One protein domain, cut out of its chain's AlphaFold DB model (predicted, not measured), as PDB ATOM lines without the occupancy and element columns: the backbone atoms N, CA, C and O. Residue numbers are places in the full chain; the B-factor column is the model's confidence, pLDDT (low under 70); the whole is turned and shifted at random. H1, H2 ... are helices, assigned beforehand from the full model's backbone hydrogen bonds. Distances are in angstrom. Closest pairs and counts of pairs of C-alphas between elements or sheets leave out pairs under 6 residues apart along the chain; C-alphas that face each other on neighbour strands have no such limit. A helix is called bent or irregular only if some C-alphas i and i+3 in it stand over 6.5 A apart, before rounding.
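What this domain is: This is residues 14 to 76 of the 260 residues of the protein "Terminase_6C domain-containing protein" of Candidatus Korarchaeota archaeon (UniProt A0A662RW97). Two helices lie far from each other, H1 at one end of the domain and H2 toward the other, joined by a long looping stretch, residues 25 to 54, that passes through the middle. H2 turns sharply near residue 66, and its last residues head back toward the middle, while residues 19 to 24 of H1 stick out. The printed part has 63 residues with two named helices, H1 then H2, and no named strand; the class is all helix, though under half of the residues, 30 of 63, are in named elements. The whole is loose, with a radius of gyration of the C-alphas of 13.4 A, and spans 38 by 25 by 19 A.

How they stand to each other: H1, residues 14 to 24, and H2, residues 55 to 73, are apart, with no C-alpha of the one within 8 A of the other. Residues 19 to 24, which belong to H1, stand free. H2 has a kink of 125 degrees near residue 66. Both helices are irregular: C-alphas 20 and 23 in H1 are 8.7 A apart, and C-alphas 64 and 67 in H2 are 9.1 A apart. Of the O i to N i+4 pairs, 5 of 7 in H1 and 12 of 15 in H2 are within hydrogen-bond range.

Where its parts are: H1 begins at C-alpha 14, (13.129, -7.785, 19.963), and measures 12.2 A from first to last C-alpha. H2 begins at C-alpha 55, (15.394, -34.295, 17.736), and ends at C-alpha 73, (9.309, -20.230, 14.711), 15.6 A away.

The domain as a whole: The two C-alphas farthest apart are those of Asp 23 and Ser 60, at 37.8 A, while those of Thr 14 and Gln 76, the first and last printed, are 10.6 A apart. The link from H1 to H2 is long, with 30 residues. The printed part has no cut. The mean pLDDT of the printed part is 92.1, and no printed residue is under 70.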
ATOM      1  N   THR A  14      11.727  -7.382  19.780       90.38
ATOM      2  CA  THR A  14      13.129  -7.785  19.963       90.38
ATOM      3  C   THR A  14      13.994  -7.304  18.802       90.38
ATOM      4  O   THR A  14      15.084  -6.788  19.026       90.38
ATOM      5  N   GLY A  15      13.507  -7.421  17.566       87.94
ATOM      6  CA  GLY A  15      14.163  -6.878  16.381       87.94
ATOM      7  C   GLY A  15      14.425  -5.375  16.469       87.94
ATOM      8  O   GLY A  15      15.543  -4.939  16.214       87.94
ATOM      9  N   TYR A  16      13.431  -4.598  16.909       89.19
ATOM     10  CA  TYR A  16      13.564  -3.157  17.128       89.19
ATOM     11  C   TYR A  16      14.600  -2.826  18.213       89.19
ATOM     12  O   TYR A  16      15.487  -2.008  17.984       89.19
ATOM     13  N   LEU A  17      14.532  -3.487  19.376       91.12
ATOM     14  CA  LEU A  17      15.463  -3.244  20.487       91.12
ATOM     15  C   LEU A  17      16.912  -3.570  20.111       91.12
ATOM     16  O   LEU A  17      17.818  -2.819  20.460       91.12
ATOM     17  N   ILE A  18      17.129  -4.666  19.381       88.50
ATOM     18  CA  ILE A  18      18.459  -5.035  18.887       88.50
ATOM     19  C   ILE A  18      18.925  -4.047  17.810       88.50
ATOM     20  O   ILE A  18      20.097  -3.691  17.794       88.50
ATOM     21  N   GLY A  19      18.039  -3.591  16.922       87.06
ATOM     22  CA  GLY A  19      18.389  -2.651  15.854       87.06
ATOM     23  C   GLY A  19      18.787  -1.264  16.365       87.06
ATOM     24  O   GLY A  19      19.831  -0.745  15.981       87.06
ATOM     25  N   GLU A  20      17.985  -0.685  17.261       88.75
ATOM     26  CA  GLU A  20      18.140   0.711  17.704       88.75
ATOM     27  C   GLU A  20      18.963   0.863  18.994       88.75
ATOM     28  O   GLU A  20      19.508   1.934  19.264       88.75
ATOM     29  N   HIS A  21      19.054  -0.190  19.814       88.69
ATOM     30  CA  HIS A  21      19.648  -0.135  21.155       88.69
ATOM     31  C   HIS A  21      20.571  -1.331  21.452       88.69
ATOM     32  O   HIS A  21      20.662  -1.771  22.597       88.69
ATOM     33  N   SER A  22      21.253  -1.883  20.441       86.12
ATOM     34  CA  SER A  22      22.142  -3.057  20.593       86.12
ATOM     35  C   SER A  22      23.174  -2.952  21.726       86.12
ATOM     36  O   SER A  22      23.548  -3.969  22.301       86.12
ATOM     37  N   ASP A  23      23.618  -1.746  22.079       89.62
ATOM     38  CA  ASP A  23      24.574  -1.467  23.153       89.62
ATOM     39  C   ASP A  23      23.988  -1.631  24.568       89.62
ATOM     40  O   ASP A  23      24.732  -1.726  25.544       89.62
ATOM     41  N   GLN A  24      22.660  -1.686  24.689       91.38
ATOM     42  CA  GLN A  24      21.938  -1.756  25.963       91.38
ATOM     43  C   GLN A  24      21.360  -3.145  26.257       91.38
ATOM     44  O   GLN A  24      20.817  -3.364  27.344       91.38
ATOM     45  N   TRP A  25      21.457  -4.078  25.306       91.12
ATOM     46  CA  TRP A  25      20.803  -5.379  25.381       91.12
ATOM     47  C   TRP A  25      21.770  -6.529  25.124       91.12
ATOM     48  O   TRP A  25      22.439  -6.594  24.099       91.12
ATOM     49  N   GLU A  26      21.771  -7.495  26.037       89.44
ATOM     50  CA  GLU A  26      22.380  -8.802  25.812       89.44
ATOM     51  C   GLU A  26      21.334  -9.753  25.218       89.44
ATOM     52  O   GLU A  26      20.229  -9.895  25.751       89.44
ATOM     53  N   VAL A  27      21.670 -10.405  24.104       88.69
ATOM     54  CA  VAL A  27      20.752 -11.299  23.387       88.69
ATOM     55  C   VAL A  27      21.096 -12.751  23.694       88.69
ATOM     56  O   VAL A  27      22.133 -13.255  23.271       88.69
ATOM     57  N   ILE A  28      20.177 -13.453  24.359       90.75
ATOM     58  CA  ILE A  28      20.267 -14.900  24.583       90.75
ATOM     59  C   ILE A  28      19.288 -15.598  23.640       90.75
ATOM     60  O   ILE A  28      18.072 -15.525  23.820       90.75
ATOM     61  N   ARG A  29      19.817 -16.293  22.628       91.19
ATOM     62  CA  ARG A  29      19.022 -17.039  21.646       91.19
ATOM     63  C   ARG A  29      19.075 -18.533  21.943       91.19
ATOM     64  O   ARG A  29      20.144 -19.133  21.908       91.19
ATOM     65  N   LEU A  30      17.907 -19.132  22.161       93.44
ATOM     66  CA  LEU A  30      17.744 -20.561  22.432       93.44
ATOM     67  C   LEU A  30      16.945 -21.210  21.293       93.44
ATOM     68  O   LEU A  30      15.714 -21.263  21.365       93.44
ATOM     69  N   PRO A  31      17.607 -21.640  20.206       94.56
ATOM     70  CA  PRO A  31      16.927 -22.314  19.108       94.56
ATOM     71  C   PRO A  31      16.515 -23.740  19.496       94.56
ATOM     72  O   PRO A  31      17.169 -24.382  20.327       94.56
ATOM     73  N   ALA A  32      15.460 -24.249  18.854       96.00
ATOM     74  CA  ALA A  32      14.945 -25.598  19.062       96.00
ATOM     75  C   ALA A  32      16.017 -26.663  18.803       96.00
ATOM     76  O   ALA A  32      16.185 -27.551  19.635       96.00
ATOM     77  N   LEU A  33      16.785 -26.531  17.716       96.31
ATOM     78  CA  LEU A  33      18.016 -27.286  17.484       96.31
ATOM     79  C   LEU A  33      19.220 -26.365  17.687       96.31
ATOM     80  O   LEU A  33      19.281 -25.281  17.099       96.31
ATOM     81  N   ALA A  34      20.165 -26.796  18.520       95.88
ATOM     82  CA  ALA A  34      21.387 -26.055  18.811       95.88
ATOM     83  C   ALA A  34      22.207 -25.764  17.543       95.88
ATOM     84  O   ALA A  34      22.259 -26.569  16.611       95.88
ATOM     85  N   GLU A  35      22.876 -24.615  17.535       93.12
ATOM     86  CA  GLU A  35      23.757 -24.149  16.459       93.12
ATOM     87  C   GLU A  35      25.116 -23.743  17.045       93.12
ATOM     88  O   GLU A  35      25.284 -23.708  18.267       93.12
ATOM     89  N   ALA A  36      26.083 -23.410  16.187       92.81
ATOM     90  CA  ALA A  36      27.383 -22.904  16.611       92.81
ATOM     91  C   ALA A  36      27.238 -21.767  17.642       92.81
ATOM     92  O   ALA A  36      26.529 -20.786  17.404       92.81
ATOM     93  N   GLY A  37      27.934 -21.892  18.775       89.94
ATOM     94  CA  GLY A  37      27.893 -20.893  19.848       89.94
ATOM     95  C   GLY A  37      26.632 -20.942  20.718       89.94
ATOM     96  O   GLY A  37      26.266 -19.918  21.291       89.94
ATOM     97  N   ASP A  38      25.964 -22.097  20.816       94.38
ATOM     98  CA  ASP A  38      24.806 -22.271  21.696       94.38
ATOM     99  C   ASP A  38      25.123 -21.867  23.153       94.38
ATOM    100  O   ASP A  38      26.079 -22.388  23.738       94.38
ATOM    101  N   PRO A  39      24.329 -20.978  23.778       92.69
ATOM    102  CA  PRO A  39      24.639 -20.436  25.103       92.69
ATOM    103  C   PRO A  39      24.527 -21.471  26.231       92.69
ATOM    104  O   PRO A  39      25.019 -21.224  27.329       92.69
ATOM    105  N   LEU A  40      23.902 -22.629  25.983       94.81
ATOM    106  CA  LEU A  40      23.839 -23.739  26.938       94.81
ATOM    107  C   LEU A  40      24.958 -24.770  26.715       94.81
ATOM    108  O   LEU A  40      25.010 -25.773  27.423       94.81
ATOM    109  N   GLY A  41      25.849 -24.549  25.740       94.62
ATOM    110  CA  GLY A  41      26.945 -25.466  25.415       94.62
ATOM    111  C   GLY A  41      26.492 -26.774  24.760       94.62
ATOM    112  O   GLY A  41      27.242 -27.752  24.774       94.62
ATOM    113  N   ARG A  42      25.275 -26.805  24.202       96.06
ATOM    114  CA  ARG A  42      24.741 -27.953  23.458       96.06
ATOM    115  C   ARG A  42      25.557 -28.209  22.192       96.06
ATOM    116  O   ARG A  42      26.061 -27.274  21.567       96.06
ATOM    117  N   LYS A  43      25.657 -29.470  21.777       95.88
ATOM    118  CA  LYS A  43      26.234 -29.812  20.468       95.88
ATOM    119  C   LYS A  43      25.274 -29.401  19.361       95.88
ATOM    120  O   LYS A  43      24.064 -29.503  19.530       95.88
ATOM    121  N   GLU A  44      25.807 -28.995  18.213       95.06
ATOM    122  CA  GLU A  44      24.983 -28.656  17.050       95.06
ATOM    123  C   GLU A  44      23.996 -29.784  16.714       95.06
ATOM    124  O   GLU A  44      24.371 -30.953  16.620       95.06
ATOM    125  N   GLY A  45      22.724 -29.421  16.552       94.31
ATOM    126  CA  GLY A  45      21.632 -30.361  16.316       94.31
ATOM    127  C   GLY A  45      20.977 -30.949  17.572       94.31
ATOM    128  O   GLY A  45      19.941 -31.593  17.434       94.31
ATOM    129  N   GLU A  46      21.494 -30.719  18.784       96.69
ATOM    130  CA  GLU A  46      20.818 -31.165  20.009       96.69
ATOM    131  C   GLU A  46      19.545 -30.346  20.282       96.69
ATOM    132  O   GLU A  46      19.527 -29.113  20.182       96.69
ATOM    133  N   ALA A  47      18.468 -31.044  20.651       97.06
ATOM    134  CA  ALA A  47      17.179 -30.436  20.964       97.06
ATOM    135  C   ALA A  47      17.238 -29.581  22.245       97.06
ATOM    136  O   ALA A  47      17.959 -29.897  23.188       97.06
ATOM    137  N   LEU A  48      16.466 -28.490  22.292       96.38
ATOM    138  CA  LEU A  48      16.401 -27.589  23.456       96.38
ATOM    139  C   LEU A  48      15.663 -28.209  24.641       96.38
ATOM    140  O   LEU A  48      16.032 -27.978  25.786       96.38
ATOM    141  N   CYS A  49      14.612 -28.974  24.356       95.12
ATOM    142  CA  CYS A  49      13.803 -29.666  25.352       95.12
ATOM    143  C   CYS A  49      13.451 -31.060  24.809       95.12
ATOM    144  O   CYS A  49      12.337 -31.257  24.317       95.12
ATOM    145  N   PRO A  50      14.408 -32.008  24.818       95.44
ATOM    146  CA  PRO A  50      14.228 -33.335  24.229       95.44
ATOM    147  C   PRO A  50      13.099 -34.145  24.878       95.44
ATOM    148  O   PRO A  50      12.532 -35.014  24.227       95.44
ATOM    149  N   GLU A  51      12.731 -33.851  26.128       95.94
ATOM    150  CA  GLU A  51      11.620 -34.504  26.833       95.94
ATOM    151  C   GLU A  51      10.253 -34.136  26.245       95.94
ATOM    152  O   GLU A  51       9.289 -34.880  26.413       95.94
ATOM    153  N   ARG A  52      10.163 -32.975  25.584       94.06
ATOM    154  CA  ARG A  52       8.936 -32.486  24.948       94.06
ATOM    155  C   ARG A  52       8.983 -32.591  23.429       94.06
ATOM    156  O   ARG A  52       7.963 -32.907  22.835       94.06
ATOM    157  N   TYR A  53      10.135 -32.295  22.830       94.81
ATOM    158  CA  TYR A  53      10.369 -32.341  21.390       94.81
ATOM    159  C   TYR A  53      11.714 -33.023  21.116       94.81
ATOM    160  O   TYR A  53      12.754 -32.353  21.072       94.81
ATOM    161  N   PRO A  54      11.721 -34.355  20.950       95.88
ATOM    162  CA  PRO A  54      12.904 -35.090  20.534       95.88
ATOM    163  C   PRO A  54      13.443 -34.575  19.197       95.88
ATOM    164  O   PRO A  54      12.704 -34.051  18.361       95.88
ATOM    165  N   GLN A  55      14.739 -34.770  18.957       94.75
ATOM    166  CA  GLN A  55      15.394 -34.295  17.736       94.75
ATOM    167  C   GLN A  55      14.722 -34.826  16.458       94.75
ATOM    168  O   GLN A  55      14.540 -34.070  15.510       94.75
ATOM    169  N   GLU A  56      14.320 -36.097  16.436       94.25
ATOM    170  CA  GLU A  56      13.632 -36.701  15.286       94.25
ATOM    171  C   GLU A  56      12.288 -36.020  14.992       94.25
ATOM    172  O   GLU A  56      11.969 -35.748  13.835       94.25
ATOM    173  N   GLU A  57      11.533 -35.666  16.035       94.88
ATOM    174  CA  GLU A  57      10.268 -34.943  15.897       94.88
ATOM    175  C   GLU A  57      10.502 -33.526  15.363       94.88
ATOM    176  O   GLU A  57       9.821 -33.095  14.435       94.88
ATOM    177  N   LEU A  58      11.515 -32.821  15.873       95.31
ATOM    178  CA  LEU A  58      11.904 -31.499  15.373       95.31
ATOM    179  C   LEU A  58      12.302 -31.532  13.891       95.31
ATOM    180  O   LEU A  58      11.944 -30.626  13.139       95.31
ATOM    181  N   LEU A  59      13.006 -32.578  13.453       93.69
ATOM    182  CA  LEU A  59      13.338 -32.773  12.041       93.69
ATOM    183  C   LEU A  59      12.085 -33.042  11.198       93.69
ATOM    184  O   LEU A  59      11.928 -32.428  10.145       93.69
ATOM    185  N   SER A  60      11.156 -33.869  11.686       92.81
ATOM    186  CA  SER A  60       9.877 -34.104  11.005       92.81
ATOM    187  C   SER A  60       9.030 -32.832  10.903       92.81
ATOM    188  O   SER A  60       8.435 -32.572   9.857       92.81
ATOM    189  N   ILE A  61       8.998 -32.008  11.955       92.88
ATOM    190  CA  ILE A  61       8.312 -30.712  11.950       92.88
ATOM    191  C   ILE A  61       8.958 -29.779  10.928       92.88
ATOM    192  O   ILE A  61       8.245 -29.165  10.137       92.88
ATOM    193  N   ARG A  62      10.296 -29.687  10.914       92.19
ATOM    194  CA  ARG A  62      11.044 -28.874   9.948       92.19
ATOM    195  C   ARG A  62      10.685 -29.234   8.508       92.19
ATOM    196  O   ARG A  62      10.486 -28.331   7.701       92.19
ATOM    197  N   GLU A  63      10.616 -30.524   8.192       88.69
ATOM    198  CA  GLU A  63      10.218 -30.995   6.862       88.69
ATOM    199  C   GLU A  63       8.764 -30.631   6.538       88.69
ATOM    200  O   GLU A  63       8.473 -30.208   5.423       88.69
ATOM    201  N   ALA A  64       7.859 -30.744   7.513       87.69
ATOM    202  CA  ALA A  64       6.437 -30.481   7.314       87.69
ATOM    203  C   ALA A  64       6.119 -28.992   7.091       87.69
ATOM    204  O   ALA A  64       5.303 -28.661   6.232       87.69
ATOM    205  N   ILE A  65       6.743 -28.095   7.861       88.06
ATOM    206  CA  ILE A  65       6.451 -26.651   7.805       88.06
ATOM    207  C   ILE A  65       7.365 -25.885   6.843       88.06
ATOM    208  O   ILE A  65       7.144 -24.700   6.606       88.06
ATOM    209  N   GLY A  66       8.395 -26.535   6.300       89.19
ATOM    210  CA  GLY A  66       9.365 -25.925   5.395       89.19
ATOM    211  C   GLY A  66      10.357 -24.978   6.076       89.19
ATOM    212  O   GLY A  66      10.229 -24.573   7.238       89.19
ATOM    213  N   SER A  67      11.393 -24.612   5.324       88.75
ATOM    214  CA  SER A  67      12.553 -23.882   5.849       88.75
ATOM    215  C   SER A  67      12.227 -22.487   6.387       88.75
ATOM    216  O   SER A  67      12.835 -22.067   7.375       88.75
ATOM    217  N   TYR A  68      11.266 -21.777   5.788       88.25
ATOM    218  CA  TYR A  68      10.905 -20.419   6.207       88.25
ATOM    219  C   TYR A  68      10.259 -20.382   7.598       88.25
ATOM    220  O   TYR A  68      10.774 -19.706   8.493       88.25
ATOM    221  N   PHE A  69       9.169 -21.132   7.809       88.12
ATOM    222  CA  PHE A  69       8.511 -21.180   9.120       88.12
ATOM    223  C   PHE A  69       9.423 -21.806  10.170       88.12
ATOM    224  O   PHE A  69       9.471 -21.323  11.298       88.12
ATOM    225  N   TRP A  70      10.214 -22.816   9.800       91.06
ATOM    226  CA  TRP A  70      11.216 -23.389  10.695       91.06
ATOM    227  C   TRP A  70      12.235 -22.349  11.184       91.06
ATOM    228  O   TRP A  70      12.503 -22.253  12.386       91.06
ATOM    229  N   ALA A  71      12.784 -21.539  10.274       89.19
ATOM    230  CA  ALA A  71      13.769 -20.521  10.616       89.19
ATOM    231  C   ALA A  71      13.215 -19.504  11.627       89.19
ATOM    232  O   ALA A  71      13.876 -19.237  12.631       89.19
ATOM    233  N   GLY A  72      12.000 -18.995  11.407       87.50
ATOM    234  CA  GLY A  72      11.349 -18.049  12.318       87.50
ATOM    235  C   GLY A  72      10.920 -18.689  13.639       87.50
ATOM    236  O   GLY A  72      11.415 -18.313  14.701       87.50
ATOM    237  N   LEU A  73      10.038 -19.688  13.561       88.56
ATOM    238  CA  LEU A  73       9.309 -20.230  14.711       88.56
ATOM    239  C   LEU A  73      10.183 -21.073  15.647       88.56
ATOM    240  O   LEU A  73       9.962 -21.057  16.856       88.56
ATOM    241  N   TYR A  74      11.165 -21.799  15.104       92.50
ATOM    242  CA  TYR A  74      11.962 -22.767  15.865       92.50
ATOM    243  C   TYR A  74      13.421 -22.335  16.041       92.50
ATOM    244  O   TYR A  74      14.003 -22.576  17.096       92.50
ATOM    245  N   GLN A  75      14.017 -21.655  15.057       93.31
ATOM    246  CA  GLN A  75      15.416 -21.202  15.137       93.31
ATOM    247  C   GLN A  75      15.577 -19.717  15.511       93.31
ATOM    248  O   GLN A  75      16.707 -19.243  15.628       93.31
ATOM    249  N   GLN A  76      14.477 -18.982  15.726       90.50
ATOM    250  CA  GLN A  76      14.472 -17.551  16.062       90.50
ATOM    251  C   GLN A  76      15.210 -16.660  15.041       90.50
ATOM    252  O   GLN A  76      15.864 -15.677  15.394       90.50
TER     253      GLN A  76